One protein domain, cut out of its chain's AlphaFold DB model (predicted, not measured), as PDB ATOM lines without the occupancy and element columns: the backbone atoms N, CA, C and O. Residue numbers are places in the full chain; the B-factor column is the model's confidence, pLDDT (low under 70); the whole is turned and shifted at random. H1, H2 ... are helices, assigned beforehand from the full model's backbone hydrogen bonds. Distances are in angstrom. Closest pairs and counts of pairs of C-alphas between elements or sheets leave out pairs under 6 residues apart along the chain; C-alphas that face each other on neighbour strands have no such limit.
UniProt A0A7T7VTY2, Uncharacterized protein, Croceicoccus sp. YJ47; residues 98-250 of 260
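Overview. This is residues 98 to 250 of the 260 residues of an uncharacterized protein of Croceicoccus sp. YJ47 (UniProt A0A7T7VTY2). H1 and H6 cross at the core, with H2 folded on part of H1 and H3 a long arm. H4 runs back apart from H3, with short H5 folded on it, leaving an open frame. The printed part has 153 residues and six named helices, all helix, loose, with radius of gyration of the C-alphas 19.4 A and spans 55 by 42 by 38 A.

Arrangement. The hub H1, residues 101 to 123, touches H6, residues 217 to 238, at a steep tilt of 52 degrees, closest at C-alphas 109 and 227, 4.3 A. H1 and H2, residues 129 to 139, form a hairpin. H3, residues 141 to 166, is apart from H4, residues 177 to 205, which forms a hairpin with H5, residues 207 to 215. Every O i to N i+4 pair is within hydrogen-bond range except in H1, 15 of 19, and H5, 4 of 5.

Along the chain. C-alpha 101 is at (93.750, 102.580, 56.709), C-alpha 238 at (90.480, 114.968, 77.236); H4 spans 41.4 A.

Size, cuts and confidence. Residues 243 to 250 have pLDDT under 70.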
ATOM      1  N   PRO A  98      85.725  99.905  56.686       86.12
ATOM      2  CA  PRO A  98      86.447 100.994  56.041       86.12
ATOM      3  C   PRO A  98      87.572 100.483  55.140       86.12
ATOM      4  O   PRO A  98      88.434  99.717  55.573       86.12
ATOM      5  N   HIS A  99      87.570 100.933  53.887       87.00
ATOM      6  CA  HIS A  99      88.545 100.516  52.880       87.00
ATOM      7  C   HIS A  99      89.880 101.271  53.002       87.00
ATOM      8  O   HIS A  99      90.889 100.852  52.438       87.00
ATOM      9  N   ARG A 100      89.904 102.368  53.771       90.69
ATOM     10  CA  ARG A 100      91.099 103.176  54.026       90.69
ATOM     11  C   ARG A 100      91.687 102.903  55.404       90.69
ATOM     12  O   ARG A 100      90.967 102.847  56.404       90.69
ATOM     13  N   LEU A 101      93.016 102.820  55.466       90.50
ATOM     14  CA  LEU A 101      93.750 102.580  56.709       90.50
ATOM     15  C   LEU A 101      93.454 103.652  57.767       90.50
ATOM     16  O   LEU A 101      93.220 103.323  58.928       90.50
ATOM     17  N   ASP A 102      93.433 104.924  57.372       91.75
ATOM     18  CA  ASP A 102      93.198 106.043  58.283       91.75
ATOM     19  C   ASP A 102      91.786 106.000  58.887       91.75
ATOM     20  O   ASP A 102      91.625 106.177  60.096       91.75
ATOM     21  N   ALA A 103      90.774 105.670  58.080       90.44
ATOM     22  CA  ALA A 103      89.398 105.499  58.541       90.44
ATOM     23  C   ALA A 103      89.259 104.304  59.502       90.44
ATOM     24  O   ALA A 103      88.653 104.434  60.569       90.44
ATOM     25  N   ALA A 104      89.886 103.165  59.184       93.12
ATOM     26  CA  ALA A 104      89.895 101.987  60.054       93.12
ATOM     27  C   ALA A 104      90.576 102.269  61.405       93.12
ATOM     28  O   ALA A 104      90.075 101.867  62.460       93.12
ATOM     29  N   VAL A 105      91.698 102.998  61.391       95.06
ATOM     30  CA  VAL A 105      92.412 103.431  62.600       95.06
ATOM     31  C   VAL A 105      91.550 104.372  63.439       95.06
ATOM     32  O   VAL A 105      91.425 104.138  64.641       95.06
ATOM     33  N   ARG A 106      90.919 105.393  62.838       91.75
ATOM     34  CA  ARG A 106      90.022 106.320  63.556       91.75
ATOM     35  C   ARG A 106      88.849 105.584  64.202       91.75
ATOM     36  O   ARG A 106      88.596 105.768  65.393       91.75
ATOM     37  N   GLN A 107      88.182 104.704  63.452       91.12
ATOM     38  CA  GLN A 107      87.066 103.906  63.964       91.12
ATOM     39  C   GLN A 107      87.506 103.019  65.136       91.12
ATOM     40  O   GLN A 107      86.852 102.993  66.181       91.12
ATOM     41  N   LYS A 108      88.638 102.318  64.998       93.06
ATOM     42  CA  LYS A 108      89.161 101.446  66.055       93.06
ATOM     43  C   LYS A 108      89.605 102.236  67.287       93.06
ATOM     44  O   LYS A 108      89.369 101.772  68.401       93.06
ATOM     45  N   ALA A 109      90.216 103.405  67.095       93.94
ATOM     46  CA  ALA A 109      90.657 104.277  68.177       93.94
ATOM     47  C   ALA A 109      89.470 104.799  68.991       93.94
ATOM     48  O   ALA A 109      89.530 104.755  70.214       93.94
ATOM     49  N   ARG A 110      88.366 105.196  68.334       91.69
ATOM     50  CA  ARG A 110      87.124 105.614  69.009       91.69
ATOM     51  C   ARG A 110      86.602 104.533  69.952       91.69
ATOM     52  O   ARG A 110      86.358 104.802  71.122       91.69
ATOM     53  N   TRP A 111      86.465 103.301  69.457       90.94
ATOM     54  CA  TRP A 111      85.987 102.186  70.279       90.94
ATOM     55  C   TRP A 111      86.939 101.851  71.416       90.94
ATOM     56  O   TRP A 111      86.502 101.570  72.527       90.94
ATOM     57  N   LEU A 112      88.240 101.860  71.141       94.12
ATOM     58  CA  LEU A 112      89.236 101.569  72.154       94.12
ATOM     59  C   LEU A 112      89.233 102.629  73.258       94.12
ATOM     60  O   LEU A 112      89.300 102.259  74.424       94.12
ATOM     61  N   GLN A 113      89.113 103.908  72.898       92.12
ATOM     62  CA  GLN A 113      89.019 104.996  73.860       92.12
ATOM     63  C   GLN A 113      87.766 104.867  74.726       92.12
ATOM     64  O   GLN A 113      87.895 104.750  75.941       92.12
ATOM     65  N   GLY A 114      86.587 104.772  74.103       90.44
ATOM     66  CA  GLY A 114      85.323 104.682  74.835       90.44
ATOM     67  C   GLY A 114      85.229 103.453  75.744       90.44
ATOM     68  O   GLY A 114      84.753 103.541  76.871       90.44
ATOM     69  N   ILE A 115      85.740 102.296  75.307       91.56
ATOM     70  CA  ILE A 115      85.655 101.055  76.094       91.56
ATOM     71  C   ILE A 115      86.749 100.981  77.166       91.56
ATOM     72  O   ILE A 115      86.457 100.635  78.314       91.56
ATOM     73  N   ALA A 116      88.009 101.225  76.786       92.75
ATOM     74  CA  ALA A 116      89.167 100.954  77.639       92.75
ATOM     75  C   ALA A 116      89.550 102.123  78.550       92.75
ATOM     76  O   ALA A 116      90.003 101.856  79.662       92.75
ATOM     77  N   PHE A 117      89.360 103.367  78.099       90.56
ATOM     78  CA  PHE A 117      89.706 104.568  78.860       90.56
ATOM     79  C   PHE A 117      88.461 105.211  79.478       90.56
ATOM     80  O   PHE A 117      88.259 105.046  80.673       90.56
ATOM     81  N   ASP A 118      87.561 105.804  78.687       88.19
ATOM     82  CA  ASP A 118      86.367 106.504  79.211       88.19
ATOM     83  C   ASP A 118      85.449 105.548  79.999       88.19
ATOM     84  O   ASP A 118      84.812 105.898  80.996       88.19
ATOM     85  N   GLY A 119      85.406 104.283  79.573       85.25
ATOM     86  CA  GLY A 119      84.707 103.213  80.264       85.25
ATOM     87  C   GLY A 119      85.278 102.920  81.654       85.25
ATOM     88  O   GLY A 119      84.570 102.350  82.476       85.25
ATOM     89  N   TRP A 120      86.532 103.247  81.960       84.38
ATOM     90  CA  TRP A 120      87.044 103.136  83.327       84.38
ATOM     91  C   TRP A 120      86.314 104.112  84.253       84.38
ATOM     92  O   TRP A 120      85.826 103.683  85.297       84.38
ATOM     93  N   ASP A 121      86.157 105.362  83.828       82.56
ATOM     94  CA  ASP A 121      85.599 106.438  84.652       82.56
ATOM     95  C   ASP A 121      84.075 106.346  84.763       82.56
ATOM     96  O   ASP A 121      83.509 106.396  85.852       82.56
ATOM     97  N   THR A 122      83.400 106.126  83.635       81.81
ATOM     98  CA  THR A 122      81.927 106.102  83.562       81.81
ATOM     99  C   THR A 122      81.321 104.818  84.122       81.81
ATOM    100  O   THR A 122      80.275 104.814  84.773       81.81
ATOM    101  N   LEU A 123      81.973 103.684  83.860       84.31
ATOM    102  CA  LEU A 123      81.456 102.364  84.192       84.31
ATOM    103  C   LEU A 123      82.184 101.753  85.399       84.31
ATOM    104  O   LEU A 123      81.621 100.851  86.023       84.31
ATOM    105  N   GLY A 124      83.400 102.161  85.749       85.94
ATOM    106  CA  GLY A 124      84.134 101.572  86.870       85.94
ATOM    107  C   GLY A 124      84.372 100.062  86.732       85.94
ATOM    108  O   GLY A 124      84.243  99.458  85.651       85.94
ATOM    109  N   TRP A 125      84.695  99.420  87.851       87.88
ATOM    110  CA  TRP A 125      84.916  97.977  87.952       87.88
ATOM    111  C   TRP A 125      83.742  97.265  88.619       87.88
ATOM    112  O   TRP A 125      82.962  97.865  89.351       87.88
ATOM    113  N   ALA A 126      83.574  95.983  88.305       83.25
ATOM    114  CA  ALA A 126      82.535  95.166  88.915       83.25
ATOM    115  C   ALA A 126      83.105  94.358  90.079       83.25
ATOM    116  O   ALA A 126      84.217  93.851  89.983       83.25
ATOM    117  N   SER A 127      82.310  94.181  91.132       80.44
ATOM    118  CA  SER A 127      82.655  93.333  92.280       80.44
ATOM    119  C   SER A 127      82.493  91.836  91.990       80.44
ATOM    120  O   SER A 127      83.154  91.005  92.605       80.44
ATOM    121  N   HIS A 128      81.627  91.466  91.040       83.31
ATOM    122  CA  HIS A 128      81.374  90.067  90.704       83.31
ATOM    123  C   HIS A 128      82.477  89.496  89.785       83.31
ATOM    124  O   HIS A 128      82.674  90.052  88.700       83.31
ATOM    125  N   PRO A 129      83.109  88.346  90.105       85.56
ATOM    126  CA  PRO A 129      84.272  87.825  89.371       85.56
ATOM    127  C   PRO A 129      84.068  87.662  87.859       85.56
ATOM    128  O   PRO A 129      84.904  88.093  87.069       85.56
ATOM    129  N   PHE A 130      82.932  87.101  87.423       84.88
ATOM    130  CA  PHE A 130      82.648  86.953  85.986       84.88
ATOM    131  C   PHE A 130      82.500  88.291  85.253       84.88
ATOM    132  O   PHE A 130      82.972  88.430  84.128       84.88
ATOM    133  N   GLU A 131      81.875  89.285  85.880       83.38
ATOM    134  CA  GLU A 131      81.684  90.607  85.279       83.38
ATOM    135  C   GLU A 131      83.007  91.388  85.266       83.38
ATOM    136  O   GLU A 131      83.335  92.039  84.274       83.38
ATOM    137  N   LEU A 132      83.806  91.258  86.331       88.38
ATOM    138  CA  LEU A 132      85.163  91.790  86.408       88.38
ATOM    139  C   LEU A 132      86.034  91.226  85.281       88.38
ATOM    140  O   LEU A 132      86.637  91.987  84.525       88.38
ATOM    141  N   TRP A 133      86.034  89.902  85.110       89.62
ATOM    142  CA  TRP A 133      86.758  89.227  84.035       89.62
ATOM    143  C   TRP A 133      86.342  89.720  82.646       89.62
ATOM    144  O   TRP A 133      87.200  90.028  81.817       89.62
ATOM    145  N   MET A 134      85.036  89.841  82.389       89.50
ATOM    146  CA  MET A 134      84.540  90.322  81.097       89.50
ATOM    147  C   MET A 134      84.978  91.760  80.815       89.50
ATOM    148  O   MET A 134      85.441  92.045  79.715       89.50
ATOM    149  N   ARG A 135      84.943  92.646  81.815       89.69
ATOM    150  CA  ARG A 135      85.434  94.022  81.652       89.69
ATOM    151  C   ARG A 135      86.931  94.091  81.433       89.69
ATOM    152  O   ARG A 135      87.370  94.827  80.557       89.69
ATOM    153  N   MET A 136      87.721  93.315  82.175       91.06
ATOM    154  CA  MET A 136      89.166  93.252  81.943       91.06
ATOM    155  C   MET A 136      89.453  92.811  80.506       91.06
ATOM    156  O   MET A 136      90.287  93.397  79.817       91.06
ATOM    157  N   ARG A 137      88.708  91.816  80.016       90.12
ATOM    158  CA  ARG A 137      88.833  91.322  78.645       90.12
ATOM    159  C   ARG A 137      88.437  92.361  77.595       90.12
ATOM    160  O   ARG A 137      89.111  92.429  76.568       90.12
ATOM    161  N   ASP A 138      87.390  93.146  77.833       90.75
ATOM    162  CA  ASP A 138      86.965  94.215  76.921       90.75
ATOM    163  C   ASP A 138      87.999  95.351  76.873       90.75
ATOM    164  O   ASP A 138      88.306  95.879  75.803       90.75
ATOM    165  N   ARG A 139      88.600  95.679  78.024       93.00
ATOM    166  CA  ARG A 139      89.533  96.805  78.185       93.00
ATOM    167  C   ARG A 139      90.998  96.472  77.903       93.00
ATOM    168  O   ARG A 139      91.826  97.373  77.877       93.00
ATOM    169  N   ARG A 140      91.356  95.212  77.628       93.56
ATOM    170  CA  ARG A 140      92.761  94.802  77.389       93.56
ATOM    171  C   ARG A 140      93.385  95.331  76.094       93.56
ATOM    172  O   ARG A 140      94.554  95.060  75.837       93.56
ATOM    173  N   GLY A 141      92.617  96.008  75.242       92.75
ATOM    174  CA  GLY A 141      93.069  96.455  73.923       92.75
ATOM    175  C   GLY A 141      94.385  97.253  73.930       92.75
ATOM    176  O   GLY A 141      95.252  96.913  73.124       92.75
ATOM    177  N   PRO A 142      94.600  98.229  74.839       94.38
ATOM    178  CA  PRO A 142      95.863  98.967  74.911       94.38
ATOM    179  C   PRO A 142      97.051  98.076  75.300       94.38
ATOM    180  O   PRO A 142      98.106  98.156  74.678       94.38
ATOM    181  N   LEU A 143      96.868  97.157  76.257       95.00
ATOM    182  CA  LEU A 143      97.910  96.199  76.654       95.00
ATOM    183  C   LEU A 143      98.285  95.262  75.501       95.00
ATOM    184  O   LEU A 143      99.463  95.045  75.230       95.00
ATOM    185  N   VAL A 144      97.286  94.747  74.777       94.88
ATOM    186  CA  VAL A 144      97.516  93.916  73.585       94.88
ATOM    187  C   VAL A 144      98.305  94.690  72.529       94.88
ATOM    188  O   VAL A 144      99.200  94.119  71.918       94.88
ATOM    189  N   ALA A 145      98.016  95.977  72.328       96.06
ATOM    190  CA  ALA A 145      98.747  96.804  71.374       96.06
ATOM    191  C   ALA A 145     100.224  97.002  71.759       96.06
ATOM    192  O   ALA A 145     101.075  96.947  70.878       96.06
ATOM    193  N   ILE A 146     100.538  97.168  73.050       96.31
ATOM    194  CA  ILE A 146     101.929  97.249  73.537       96.31
ATOM    195  C   ILE A 146     102.669  95.938  73.259       96.31
ATOM    196  O   ILE A 146     103.755  95.954  72.685       96.31
ATOM    197  N   VAL A 147     102.058  94.800  73.609       95.19
ATOM    198  CA  VAL A 147     102.648  93.474  73.367       95.19
ATOM    199  C   VAL A 147     102.858  93.231  71.872       95.19
ATOM    200  O   VAL A 147     103.913  92.748  71.475       95.19
ATOM    201  N   LEU A 148     101.889  93.605  71.029       95.06
ATOM    202  CA  LEU A 148     102.034  93.512  69.576       95.06
ATOM    203  C   LEU A 148     103.176  94.397  69.071       95.06
ATOM    204  O   LEU A 148     104.004  93.914  68.308       95.06
ATOM    205  N   ALA A 149     103.254  95.657  69.501       96.44
ATOM    206  CA  ALA A 149     104.330  96.558  69.095       96.44
ATOM    207  C   ALA A 149     105.709  95.992  69.468       96.44
ATOM    208  O   ALA A 149     106.589  95.929  68.613       96.44
ATOM    209  N   ALA A 150     105.865  95.501  70.702       95.94
ATOM    210  CA  ALA A 150     107.090  94.844  71.148       95.94
ATOM    211  C   ALA A 150     107.417  93.599  70.306       95.94
ATOM    212  O   ALA A 150     108.561  93.427  69.897       95.94
ATOM    213  N   ALA A 151     106.417  92.771  69.984       93.25
ATOM    214  CA  ALA A 151     106.602  91.592  69.141       93.25
ATOM    215  C   ALA A 151     107.046  91.947  67.711       93.25
ATOM    216  O   ALA A 151     107.924  91.282  67.169       93.25
ATOM    217  N   TYR A 152     106.495  93.005  67.103       94.88
ATOM    218  CA  TYR A 152     106.930  93.467  65.778       94.88
ATOM    219  C   TYR A 152     108.339  94.061  65.799       94.88
ATOM    220  O   TYR A 152     109.116  93.792  64.888       94.88
ATOM    221  N   VAL A 153     108.688  94.828  66.837       95.88
ATOM    222  CA  VAL A 153     110.059  95.328  67.020       95.88
ATOM    223  C   VAL A 153     111.029  94.159  67.170       95.88
ATOM    224  O   VAL A 153     112.031  94.113  66.462       95.88
ATOM    225  N   ALA A 154     110.707  93.184  68.024       91.88
ATOM    226  CA  ALA A 154     111.512  91.982  68.199       91.88
ATOM    227  C   ALA A 154     111.673  91.218  66.877       91.88
ATOM    228  O   ALA A 154     112.791  90.891  66.508       91.88
ATOM    229  N   PHE A 155     110.592  91.019  66.116       91.88
ATOM    230  CA  PHE A 155     110.639  90.356  64.812       91.88
ATOM    231  C   PHE A 155     111.589  91.054  63.824       91.88
ATOM    232  O   PHE A 155     112.404  90.394  63.180       91.88
ATOM    233  N   VAL A 156     111.528  92.388  63.731       95.25
ATOM    234  CA  VAL A 156     112.427  93.175  62.867       95.25
ATOM    235  C   VAL A 156     113.880  93.063  63.332       95.25
ATOM    236  O   VAL A 156     114.764  92.834  62.507       95.25
ATOM    237  N   LEU A 157     114.135  93.178  64.639       92.88
ATOM    238  CA  LEU A 157     115.479  93.043  65.204       92.88
ATOM    239  C   LEU A 157     116.052  91.642  64.978       92.88
ATOM    240  O   LEU A 157     117.197  91.520  64.558       92.88
ATOM    241  N   THR A 158     115.261  90.589  65.189       89.88
ATOM    242  CA  THR A 158     115.665  89.206  64.912       89.88
ATOM    243  C   THR A 158     116.010  89.014  63.436       89.88
ATOM    244  O   THR A 158     117.035  88.412  63.132       89.88
ATOM    245  N   GLY A 159     115.216  89.572  62.515       91.44
ATOM    246  CA  GLY A 159     115.525  89.541  61.082       91.44
ATOM    247  C   GLY A 159     116.835  90.258  60.739       91.44
ATOM    248  O   GLY A 159     117.661  89.715  60.008       91.44
ATOM    249  N   ALA A 160     117.064  91.443  61.313       93.00
ATOM    250  CA  ALA A 160     118.296  92.207  61.112       93.00
ATOM    251  C   ALA A 160     119.534  91.485  61.672       93.00
ATOM    252  O   ALA A 160     120.566  91.423  61.007       93.00
ATOM    253  N   LEU A 161     119.425  90.889  62.864       91.62
ATOM    254  CA  LEU A 161     120.493  90.087  63.467       91.62
ATOM    255  C   LEU A 161     120.775  88.814  62.659       91.62
ATOM    256  O   LEU A 161     121.936  88.460  62.478       91.62
ATOM    257  N   GLY A 162     119.736  88.163  62.128       90.00
ATOM    258  CA  GLY A 162     119.883  87.017  61.229       90.00
ATOM    259  C   GLY A 162     120.603  87.384  59.929       90.00
ATOM    260  O   GLY A 162     121.500  86.662  59.499       90.00
ATOM    261  N   ALA A 163     120.288  88.543  59.342       92.25
ATOM    262  CA  ALA A 163     121.001  89.060  58.174       92.25
ATOM    263  C   ALA A 163     122.470  89.390  58.495       92.25
ATOM    264  O   ALA A 163     123.365  89.006  57.745       92.25
ATOM    265  N   ALA A 164     122.738  90.034  59.636       92.88
ATOM    266  CA  ALA A 164     124.099  90.310  60.095       92.88
ATOM    267  C   ALA A 164     124.900  89.020  60.341       92.88
ATOM    268  O   ALA A 164     126.090  88.969  60.034       92.88
ATOM    269  N   GLN A 165     124.256  87.964  60.846       92.31
ATOM    270  CA  GLN A 165     124.880  86.652  60.989       92.31
ATOM    271  C   GLN A 165     125.192  86.011  59.642       92.31
ATOM    272  O   GLN A 165     126.290  85.490  59.461       92.31
ATOM    273  N   TRP A 166     124.260  86.069  58.691       91.56
ATOM    274  CA  TRP A 166     124.476  85.542  57.345       91.56
ATOM    275  C   TRP A 166     125.638  86.246  56.623       91.56
ATOM    276  O   TRP A 166     126.407  85.600  55.920       91.56
ATOM    277  N   LEU A 167     125.823  87.546  56.874       94.31
ATOM    278  CA  LEU A 167     126.949  88.346  56.374       94.31
ATOM    279  C   LEU A 167     128.254  88.161  57.173       94.31
ATOM    280  O   LEU A 167     129.275  88.750  56.824       94.31
ATOM    281  N   GLY A 168     128.237  87.380  58.256       92.00
ATOM    282  CA  GLY A 168     129.397  87.156  59.124       92.00
ATOM    283  C   GLY A 168     129.750  88.327  60.052       92.00
ATOM    284  O   GLY A 168     130.786  88.288  60.709       92.00
ATOM    285  N   TRP A 169     128.908  89.360  60.142       91.69
ATOM    286  CA  TRP A 169     129.124  90.536  61.000       91.69
ATOM    287  C   TRP A 169     128.786  90.288  62.472       91.69
ATOM    288  O   TRP A 169     129.191  91.055  63.344       91.69
ATOM    289  N   TYR A 170     128.017  89.241  62.761       85.94
ATOM    290  CA  TYR A 170     127.549  88.932  64.105       85.94
ATOM    291  C   TYR A 170     127.400  87.424  64.304       85.94
ATOM    292  O   TYR A 170     127.007  86.704  63.393       85.94
ATOM    293  N   LYS A 171     127.667  86.923  65.513       82.62
ATOM    294  CA  LYS A 171     127.357  85.538  65.885       82.62
ATOM    295  C   LYS A 171     126.235  85.559  66.912       82.62
ATOM    296  O   LYS A 171     126.440  86.029  68.031       82.62
ATOM    297  N   VAL A 172     125.059  85.071  66.520       77.81
ATOM    298  CA  VAL A 172     123.898  84.993  67.414       77.81
ATOM    299  C   VAL A 172     124.237  84.109  68.609       77.81
ATOM    300  O   VAL A 172     124.787  83.017  68.469       77.81
ATOM    301  N   ARG A 173     123.946  84.628  69.803       79.38
ATOM    302  CA  ARG A 173     124.027  83.881  71.056       79.38
ATOM    303  C   ARG A 173     122.846  82.916  71.124       79.38
ATOM    304  O   ARG A 173     121.721  83.328  70.856       79.38
ATOM    305  N   GLU A 174     123.107  81.674  71.516       80.12
ATOM    306  CA  GLU A 174     122.047  80.699  71.781       80.12
ATOM    307  C   GLU A 174     121.087  81.236  72.849       80.12
ATOM    308  O   GLU A 174     121.511  81.769  73.882       80.12
ATOM    309  N   LEU A 175     119.791  81.155  72.555       82.88
ATOM    310  CA  LEU A 175     118.751  81.522  73.501       82.88
ATOM    311  C   LEU A 175     118.647  80.426  74.571       82.88
ATOM    312  O   LEU A 175     118.861  79.257  74.268       82.88
ATOM    313  N   PRO A 176     118.308  80.771  75.823       89.62
ATOM    314  CA  PRO A 176     117.999  79.758  76.825       89.62
ATOM    315  C   PRO A 176     116.812  78.892  76.378       89.62
ATOM    316  O   PRO A 176     115.820  79.442  75.898       89.62
ATOM    317  N   ASP A 177     116.847  77.582  76.649       91.56
ATOM    318  CA  ASP A 177     115.801  76.616  76.256       91.56
ATOM    319  C   ASP A 177     114.375  77.064  76.614       91.56
ATOM    320  O   ASP A 177     113.412  76.799  75.894       91.56
ATOM    321  N   VAL A 178     114.215  77.770  77.739       94.00
ATOM    322  CA  VAL A 178     112.913  78.302  78.168       94.00
ATOM    323  C   VAL A 178     112.334  79.295  77.159       94.00
ATOM    324  O   VAL A 178     111.130  79.276  76.907       94.00
ATOM    325  N   VAL A 179     113.168  80.144  76.553       89.75
ATOM    326  CA  VAL A 179     112.739  81.132  75.556       89.75
ATOM    327  C   VAL A 179     112.308  80.421  74.278       89.75
ATOM    328  O   VAL A 179     111.260  80.757  73.728       89.75
ATOM    329  N   ASP A 180     113.043  79.392  73.863       88.19
ATOM    330  CA  ASP A 180     112.693  78.581  72.696       88.19
ATOM    331  C   ASP A 180     111.356  77.859  72.895       88.19
ATOM    332  O   ASP A 180     110.461  77.965  72.051       88.19
ATOM    333  N   TRP A 181     111.137  77.223  74.051       94.06
ATOM    334  CA  TRP A 181     109.839  76.619  74.369       94.06
ATOM    335  C   TRP A 181     108.707  77.647  74.413       94.06
ATOM    336  O   TRP A 181     107.606  77.381  73.919       94.06
ATOM    337  N   MET A 182     108.956  78.843  74.952       92.69
ATOM    338  CA  MET A 182     107.976  79.929  74.928       92.69
ATOM    339  C   MET A 182     107.640  80.359  73.496       92.69
ATOM    340  O   MET A 182     106.461  80.552  73.187       92.69
ATOM    341  N   LEU A 183     108.629  80.472  72.606       90.44
ATOM    342  CA  LEU A 183     108.419  80.782  71.189       90.44
ATOM    343  C   LEU A 183     107.607  79.688  70.487       90.44
ATOM    344  O   LEU A 183     106.659  79.999  69.764       90.44
ATOM    345  N   VAL A 184     107.903  78.413  70.749       93.69
ATOM    346  CA  VAL A 184     107.144  77.279  70.201       93.69
ATOM    347  C   VAL A 184     105.687  77.320  70.666       93.69
ATOM    348  O   VAL A 184     104.773  77.287  69.840       93.69
ATOM    349  N   ILE A 185     105.443  77.456  71.973       95.81
ATOM    350  CA  ILE A 185     104.086  77.473  72.542       95.81
ATOM    351  C   ILE A 185     103.292  78.680  72.028       95.81
ATOM    352  O   ILE A 185     102.128  78.545  71.643       95.81
ATOM    353  N   THR A 186     103.903  79.865  71.994       92.62
ATOM    354  CA  THR A 186     103.238  81.084  71.508       92.62
ATOM    355  C   THR A 186     102.937  81.018  70.012       92.62
ATOM    356  O   THR A 186     101.839  81.404  69.601       92.62
ATOM    357  N   THR A 187     103.840  80.449  69.212       92.69
ATOM    358  CA  THR A 187     103.629  80.218  67.775       92.69
ATOM    359  C   THR A 187     102.522  79.194  67.532       92.69
ATOM    360  O   THR A 187     101.628  79.437  66.720       92.69
ATOM    361  N   ALA A 188     102.497  78.093  68.288       96.69
ATOM    362  CA  ALA A 188     101.430  77.097  68.215       96.69
ATOM    363  C   ALA A 188     100.065  77.698  68.600       96.69
ATOM    364  O   ALA A 188      99.067  77.503  67.901       96.69
ATOM    365  N   ALA A 189     100.015  78.502  69.665       95.38
ATOM    366  CA  ALA A 189      98.803  79.207  70.076       95.38
ATOM    367  C   ALA A 189      98.339  80.230  69.022       95.38
ATOM    368  O   ALA A 189      97.134  80.375  68.782       95.38
ATOM    369  N   PHE A 190      99.273  80.934  68.376       93.94
ATOM    370  CA  PHE A 190      98.983  81.826  67.256       93.94
ATOM    371  C   PHE A 190      98.392  81.057  66.067       93.94
ATOM    372  O   PHE A 190      97.314  81.425  65.592       93.94
ATOM    373  N   ALA A 191      99.034  79.963  65.646       96.06
ATOM    374  CA  ALA A 191      98.580  79.116  64.547       96.06
ATOM    375  C   ALA A 191      97.177  78.559  64.816       96.06
ATOM    376  O   ALA A 191      96.282  78.711  63.986       96.06
ATOM    377  N   TRP A 192      96.932  78.031  66.018       96.75
ATOM    378  CA  TRP A 192      95.606  77.574  66.435       96.75
ATOM    379  C   TRP A 192      94.548  78.675  66.294       96.75
ATOM    380  O   TRP A 192      93.478  78.459  65.722       96.75
ATOM    381  N   ARG A 193      94.837  79.894  66.765       93.88
ATOM    382  CA  ARG A 193      93.904  81.028  66.660       93.88
ATOM    383  C   ARG A 193      93.669  81.457  65.214       93.88
ATOM    384  O   ARG A 193      92.539  81.834  64.890       93.88
ATOM    385  N   ALA A 194      94.697  81.415  64.369       95.38
ATOM    386  CA  ALA A 194      94.595  81.719  62.946       95.38
ATOM    387  C   ALA A 194      93.726  80.680  62.219       95.38
ATOM    388  O   ALA A 194      92.779  81.065  61.538       95.38
ATOM    389  N   LEU A 195      93.952  79.385  62.460       95.81
ATOM    390  CA  LEU A 195      93.152  78.283  61.909       95.81
ATOM    391  C   LEU A 195      91.691  78.378  62.334       95.81
ATOM    392  O   LEU A 195      90.774  78.334  61.518       95.81
ATOM    393  N   VAL A 196      91.462  78.592  63.626       95.06
ATOM    394  CA  VAL A 196      90.122  78.749  64.183       95.06
ATOM    395  C   VAL A 196      89.411  79.979  63.603       95.06
ATOM    396  O   VAL A 196      88.185  79.961  63.449       95.06
ATOM    397  N   ARG A 197      90.137  81.067  63.306       94.12
ATOM    398  CA  ARG A 197      89.593  82.234  62.597       94.12
ATOM    399  C   ARG A 197      89.233  81.858  61.162       94.12
ATOM    400  O   ARG A 197      88.080  82.070  60.796       94.12
ATOM    401  N   ALA A 198      90.172  81.283  60.414       95.56
ATOM    402  CA  ALA A 198      89.984  80.877  59.027       95.56
ATOM    403  C   ALA A 198      88.765  79.958  58.888       95.56
ATOM    404  O   ALA A 198      87.833  80.309  58.182       95.56
ATOM    405  N   ALA A 199      88.678  78.885  59.679       95.38
ATOM    406  CA  ALA A 199      87.572  77.927  59.628       95.38
ATOM    407  C   ALA A 199      86.186  78.570  59.811       95.38
ATOM    408  O   ALA A 199      85.223  78.200  59.142       95.38
ATOM    409  N   VAL A 200      86.058  79.555  60.708       92.38
ATOM    410  CA  VAL A 200      84.768  80.230  60.919       92.38
ATOM    411  C   VAL A 200      84.478  81.285  59.870       92.38
ATOM    412  O   VAL A 200      83.314  81.450  59.530       92.38
ATOM    413  N   VAL A 201      85.487  81.987  59.356       93.88
ATOM    414  CA  VAL A 201      85.264  82.913  58.240       93.88
ATOM    415  C   VAL A 201      84.893  82.123  56.985       93.88
ATOM    416  O   VAL A 201      83.870  82.430  56.387       93.88
ATOM    417  N   THR A 202      85.608  81.035  56.685       94.88
ATOM    418  CA  THR A 202      85.294  80.100  55.596       94.88
ATOM    419  C   THR A 202      83.856  79.610  55.659       94.88
ATOM    420  O   THR A 202      83.150  79.627  54.657       94.88
ATOM    421  N   ARG A 203      83.392  79.211  56.848       91.88
ATOM    422  CA  ARG A 203      82.026  78.713  57.030       91.88
ATOM    423  C   ARG A 203      80.945  79.761  56.739       91.88
ATOM    424  O   ARG A 203      79.852  79.378  56.346       91.88
ATOM    425  N   GLU A 204      81.199  81.038  57.011       90.56
ATOM    426  CA  GLU A 204      80.168  82.085  56.897       90.56
ATOM    427  C   GLU A 204      80.290  82.915  55.605       90.56
ATOM    428  O   GLU A 204      79.297  83.502  55.187       90.56
ATOM    429  N   TYR A 205      81.477  82.975  54.989       90.38
ATOM    430  CA  TYR A 205      81.782  83.856  53.852       90.38
ATOM    431  C   TYR A 205      82.503  83.160  52.683       90.38
ATOM    432  O   TYR A 205      82.770  83.804  51.676       90.38
ATOM    433  N   GLY A 206      82.815  81.865  52.789       93.31
ATOM    434  CA  GLY A 206      83.551  81.126  51.762       93.31
ATOM    435  C   GLY A 206      85.069  81.121  51.971       93.31
ATOM    436  O   GLY A 206      85.629  81.875  52.771       93.31
ATOM    437  N   TRP A 207      85.747  80.207  51.277       95.44
ATOM    438  CA  TRP A 207      87.166  79.905  51.498       95.44
ATOM    439  C   TRP A 207      88.101  81.072  51.148       95.44
ATOM    440  O   TRP A 207      89.097  81.259  51.849       95.44
ATOM    441  N   GLU A 208      87.755  81.880  50.140       96.06
ATOM    442  CA  GLU A 208      88.516  83.072  49.734       96.06
ATOM    443  C   GLU A 208      88.641  84.059  50.897       96.06
ATOM    444  O   GLU A 208      89.740  84.480  51.265       96.06
ATOM    445  N   GLU A 209      87.524  84.343  51.573       94.69
ATOM    446  CA  GLU A 209      87.511  85.198  52.759       94.69
ATOM    447  C   GLU A 209      88.194  84.538  53.961       94.69
ATOM    448  O   GLU A 209      88.814  85.218  54.782       94.69
ATOM    449  N   GLY A 210      88.138  83.207  54.057       94.62
ATOM    450  CA  GLY A 210      88.888  82.436  55.047       94.62
ATOM    451  C   GLY A 210      90.399  82.645  54.942       94.62
ATOM    452  O   GLY A 210      91.053  82.934  55.950       94.62
ATOM    453  N   LEU A 211      90.941  82.557  53.725       95.06
ATOM    454  CA  LEU A 211      92.352  82.817  53.438       95.06
ATOM    455  C   LEU A 211      92.691  84.297  53.646       95.06
ATOM    456  O   LEU A 211      93.647  84.626  54.356       95.06
ATOM    457  N   ALA A 212      91.864  85.197  53.111       94.12
ATOM    458  CA  ALA A 212      92.054  86.632  53.270       94.12
ATOM    459  C   ALA A 212      92.051  87.053  54.752       94.12
ATOM    460  O   ALA A 212      92.805  87.940  55.150       94.12
ATOM    461  N   ALA A 213      91.276  86.391  55.617       94.00
ATOM    462  CA  ALA A 213      91.270  86.655  57.054       94.00
ATOM    463  C   ALA A 213      92.598  86.328  57.761       94.00
ATOM    464  O   ALA A 213      92.880  86.944  58.797       94.00
ATOM    465  N   VAL A 214      93.394  85.389  57.233       95.25
ATOM    466  CA  VAL A 214      94.746  85.069  57.726       95.25
ATOM    467  C   VAL A 214      95.750  86.094  57.206       95.25
ATOM    468  O   VAL A 214      96.490  86.679  57.996       95.25
ATOM    469  N   VAL A 215      95.707  86.393  55.904       94.00
ATOM    470  CA  VAL A 215      96.584  87.392  55.267       94.00
ATOM    471  C   VAL A 215      96.393  88.786  55.876       94.00
ATOM    472  O   VAL A 215      97.349  89.536  56.033       94.00
ATOM    473  N   ARG A 216      95.172  89.130  56.302       94.06
ATOM    474  CA  ARG A 216      94.859  90.415  56.954       94.06
ATOM    475  C   ARG A 216      95.315  90.502  58.421       94.06
ATOM    476  O   ARG A 216      95.148  91.561  59.025       94.06
ATOM    477  N   ILE A 217      95.876  89.447  59.031       94.81
ATOM    478  CA  ILE A 217      96.309  89.481  60.446       94.81
ATOM    479  C   ILE A 217      97.344  90.591  60.710       94.81
ATOM    480  O   ILE A 217      97.111  91.375  61.634       94.81
ATOM    481  N   PRO A 218      98.435  90.733  59.928       94.50
ATOM    482  CA  PRO A 218      99.415  91.787  60.168       94.50
ATOM    483  C   PRO A 218      98.817  93.186  60.020       94.50
ATOM    484  O   PRO A 218      99.047  94.045  60.866       94.50
ATOM    485  N   VAL A 219      97.963  93.388  59.012       94.44
ATOM    486  CA  VAL A 219      97.247  94.655  58.798       94.44
ATOM    487  C   VAL A 219      96.379  94.996  60.013       94.44
ATOM    488  O   VAL A 219      96.431  96.113  60.526       94.44
ATOM    489  N   ALA A 220      95.630  94.022  60.537       94.12
ATOM    490  CA  ALA A 220      94.813  94.208  61.732       94.12
ATOM    491  C   ALA A 220      95.652  94.531  62.983       94.12
ATOM    492  O   ALA A 220      95.218  95.331  63.814       94.12
ATOM    493  N   ASN A 221      96.846  93.945  63.116       96.19
ATOM    494  CA  ASN A 221      97.761  94.246  64.215       96.19
ATOM    495  C   ASN A 221      98.323  95.670  64.114       96.19
ATOM    496  O   ASN A 221      98.332  96.385  65.113       96.19
ATOM    497  N   ILE A 222      98.724  96.107  62.915       95.62
ATOM    498  CA  ILE A 222      99.188  97.479  62.669       95.62
ATOM    499  C   ILE A 222      98.075  98.478  63.010       95.62
ATOM    500  O   ILE A 222      98.308  99.420  63.767       95.62
ATOM    501  N   ILE A 223      96.845  98.234  62.538       96.56
ATOM    502  CA  ILE A 223      95.680  99.062  62.885       96.56
ATOM    503  C   ILE A 223      95.496  99.120  64.405       96.56
ATOM    504  O   ILE A 223      95.284 100.202  64.943       96.56
ATOM    505  N   ALA A 224      95.597  97.988  65.111       96.62
ATOM    506  CA  ALA A 224      95.463  97.949  66.566       96.62
ATOM    507  C   ALA A 224      96.542  98.773  67.289       96.62
ATOM    508  O   ALA A 224      96.205  99.508  68.217       96.62
ATOM    509  N   ILE A 225      97.805  98.695  66.855       97.56
ATOM    510  CA  ILE A 225      98.918  99.464  67.436       97.56
ATOM    511  C   ILE A 225      98.695 100.967  67.240       97.56
ATOM    512  O   ILE A 225      98.719 101.736  68.205       97.56
ATOM    513  N   ILE A 226      98.421 101.392  66.002       97.56
ATOM    514  CA  ILE A 226      98.224 102.810  65.676       97.56
ATOM    515  C   ILE A 226      96.974 103.349  66.385       97.56
ATOM    516  O   ILE A 226      97.017 104.431  66.976       97.56
ATOM    517  N   ALA A 227      95.876 102.588  66.384       96.88
ATOM    518  CA  ALA A 227      94.637 102.970  67.054       96.88
ATOM    519  C   ALA A 227      94.809 103.103  68.573       96.88
ATOM    520  O   ALA A 227      94.237 104.019  69.159       96.88
ATOM    521  N   ALA A 228      95.609 102.241  69.208       96.75
ATOM    522  CA  ALA A 228      95.917 102.338  70.635       96.75
ATOM    523  C   ALA A 228      96.699 103.591  70.990       96.75
ATOM    524  O   ALA A 228      96.318 104.302  71.920       96.75
ATOM    525  N   ARG A 229      97.727 103.913  70.205       95.94
ATOM    526  CA  ARG A 229      98.451 105.175  70.359       95.94
ATOM    527  C   ARG A 229      97.519 106.374  70.182       95.94
ATOM    528  O   ARG A 229      97.557 107.297  70.991       95.94
ATOM    529  N   LEU A 230      96.682 106.368  69.142       94.56
ATOM    530  CA  LEU A 230      95.749 107.462  68.873       94.56
ATOM    531  C   LEU A 230      94.726 107.634  70.006       94.56
ATOM    532  O   LEU A 230      94.523 108.755  70.464       94.56
ATOM    533  N   ALA A 231      94.126 106.541  70.479       93.69
ATOM    534  CA  ALA A 231      93.184 106.544  71.595       93.69
ATOM    535  C   ALA A 231      93.825 107.080  72.884       93.69
ATOM    536  O   ALA A 231      93.230 107.913  73.556       93.69
ATOM    537  N   LEU A 232      95.058 106.659  73.193       93.56
ATOM    538  CA  LEU A 232      95.791 107.136  74.366       93.56
ATOM    539  C   LEU A 232      96.062 108.644  74.293       93.56
ATOM    540  O   LEU A 232      95.849 109.356  75.269       93.56
ATOM    541  N   VAL A 233      96.505 109.147  73.136       92.50
ATOM    542  CA  VAL A 233      96.752 110.585  72.939       92.50
ATOM    543  C   VAL A 233      95.461 111.392  73.071       92.50
ATOM    544  O   VAL A 233      95.475 112.453  73.693       92.50
ATOM    545  N   ARG A 234      94.351 110.905  72.504       90.69
ATOM    546  CA  ARG A 234      93.038 111.558  72.616       90.69
ATOM    547  C   ARG A 234      92.541 111.583  74.058       90.69
ATOM    548  O   ARG A 234      92.135 112.641  74.522       90.69
ATOM    549  N   TYR A 235      92.661 110.473  74.776       90.06
ATOM    550  CA  TYR A 235      92.311 110.407  76.192       90.06
ATOM    551  C   TYR A 235      93.195 111.326  77.055       90.06
ATOM    552  O   TYR A 235      92.709 112.088  77.880       90.06
ATOM    553  N   ALA A 236      94.506 111.366  76.812       90.19
ATOM    554  CA  ALA A 236      95.395 112.293  77.519       90.19
ATOM    555  C   ALA A 236      95.063 113.775  77.244       90.19
ATOM    556  O   ALA A 236      95.330 114.636  78.076       90.19
ATOM    557  N   ARG A 237      94.508 114.096  76.068       87.62
ATOM    558  CA  ARG A 237      93.993 115.437  75.750       87.62
ATOM    559  C   ARG A 237      92.669 115.728  76.451       87.62
ATOM    560  O   ARG A 237      92.541 116.817  76.999       87.62
ATOM    561  N   SER A 238      91.743 114.770  76.513       85.94
ATOM    562  CA  SER A 238      90.480 114.968  77.236       85.94
ATOM    563  C   SER A 238      90.704 115.198  78.733       85.94
ATOM    564  O   SER A 238      90.085 116.085  79.310       85.94
ATOM    565  N   LEU A 239      91.684 114.518  79.339       85.75
ATOM    566  CA  LEU A 239      92.108 114.784  80.722       85.75
ATOM    567  C   LEU A 239      92.672 116.202  80.941       85.75
ATOM    568  O   LEU A 239      92.699 116.680  82.071       85.75
ATOM    569  N   ARG A 240      93.116 116.887  79.879       87.38
ATOM    570  CA  ARG A 240      93.576 118.288  79.913       87.38
ATOM    571  C   ARG A 240      92.464 119.297  79.603       87.38
ATOM    572  O   ARG A 240      92.755 120.477  79.441       87.38
ATOM    573  N   GLY A 241      91.211 118.848  79.520       77.88
ATOM    574  CA  GLY A 241      90.049 119.703  79.268       77.88
ATOM    575  C   GLY A 241      89.758 119.971  77.790       77.88
ATOM    576  O   GLY A 241      88.880 120.775  77.490       77.88
ATOM    577  N   GLU A 242      90.452 119.312  76.853       74.75
ATOM    578  CA  GLU A 242      90.077 119.393  75.438       74.75
ATOM    579  C   GLU A 242      88.782 118.597  75.185       74.75
ATOM    580  O   GLU A 242      88.684 117.442  75.611       74.75
ATOM    581  N   PRO A 243      87.791 119.157  74.466       63.66
ATOM    582  CA  PRO A 243      86.539 118.461  74.207       63.66
ATOM    583  C   PRO A 243      86.771 117.210  73.351       63.66
ATOM    584  O   PRO A 243      87.456 117.239  72.321       63.66
ATOM    585  N   THR A 244      86.166 116.098  73.761       61.69
ATOM    586  CA  THR A 244      86.227 114.831  73.031       61.69
ATOM    587  C   THR A 244      85.521 114.975  71.680       61.69
ATOM    588  O   THR A 244      84.296 114.959  71.592       61.69
ATOM    589  N   ARG A 245      86.286 115.119  70.592       57.62
ATOM    590  CA  ARG A 245      85.721 115.254  69.242       57.62
ATOM    591  C   ARG A 245      85.109 113.927  68.783       57.62
ATOM    592  O   ARG A 245      85.829 112.970  68.480       57.62
ATOM    593  N   TRP A 246      83.782 113.879  68.700       56.88
ATOM    594  CA  TRP A 246      83.053 112.759  68.109       56.88
ATOM    595  C   TRP A 246      83.233 112.763  66.584       56.88
ATOM    596  O   TRP A 246      82.577 113.499  65.853       56.88
ATOM    597  N   GLU A 247      84.173 111.958  66.089       55.31
ATOM    598  CA  GLU A 247      84.338 111.708  64.653       55.31
ATOM    599  C   GLU A 247      83.462 110.514  64.254       55.31
ATOM    600  O   GLU A 247      83.814 109.351  64.499       55.31
ATOM    601  N   LYS A 248      82.299 110.798  63.656       48.34
ATOM    602  CA  LYS A 248      81.419 109.770  63.092       48.34
ATOM    603  C   LYS A 248      82.189 108.978  62.035       48.34
ATOM    604  O   LYS A 248      82.909 109.543  61.219       48.34
ATOM    605  N   THR A 249      82.057 107.654  62.056       52.75
ATOM    606  CA  THR A 249      82.612 106.814  60.988       52.75
ATOM    607  C   THR A 249      81.861 107.136  59.698       52.75
ATOM    608  O   THR A 249      80.650 106.924  59.640       52.75
ATOM    609  N   GLU A 250      82.551 107.666  58.692       49.31
ATOM    610  CA  GLU A 250      81.990 107.856  57.351       49.31
ATOM    611  C   GLU A 250      81.651 106.482  56.763       49.31
ATOM    612  O   GLU A 250      82.454 105.547  56.834       49.31
TER     613      GLU A 250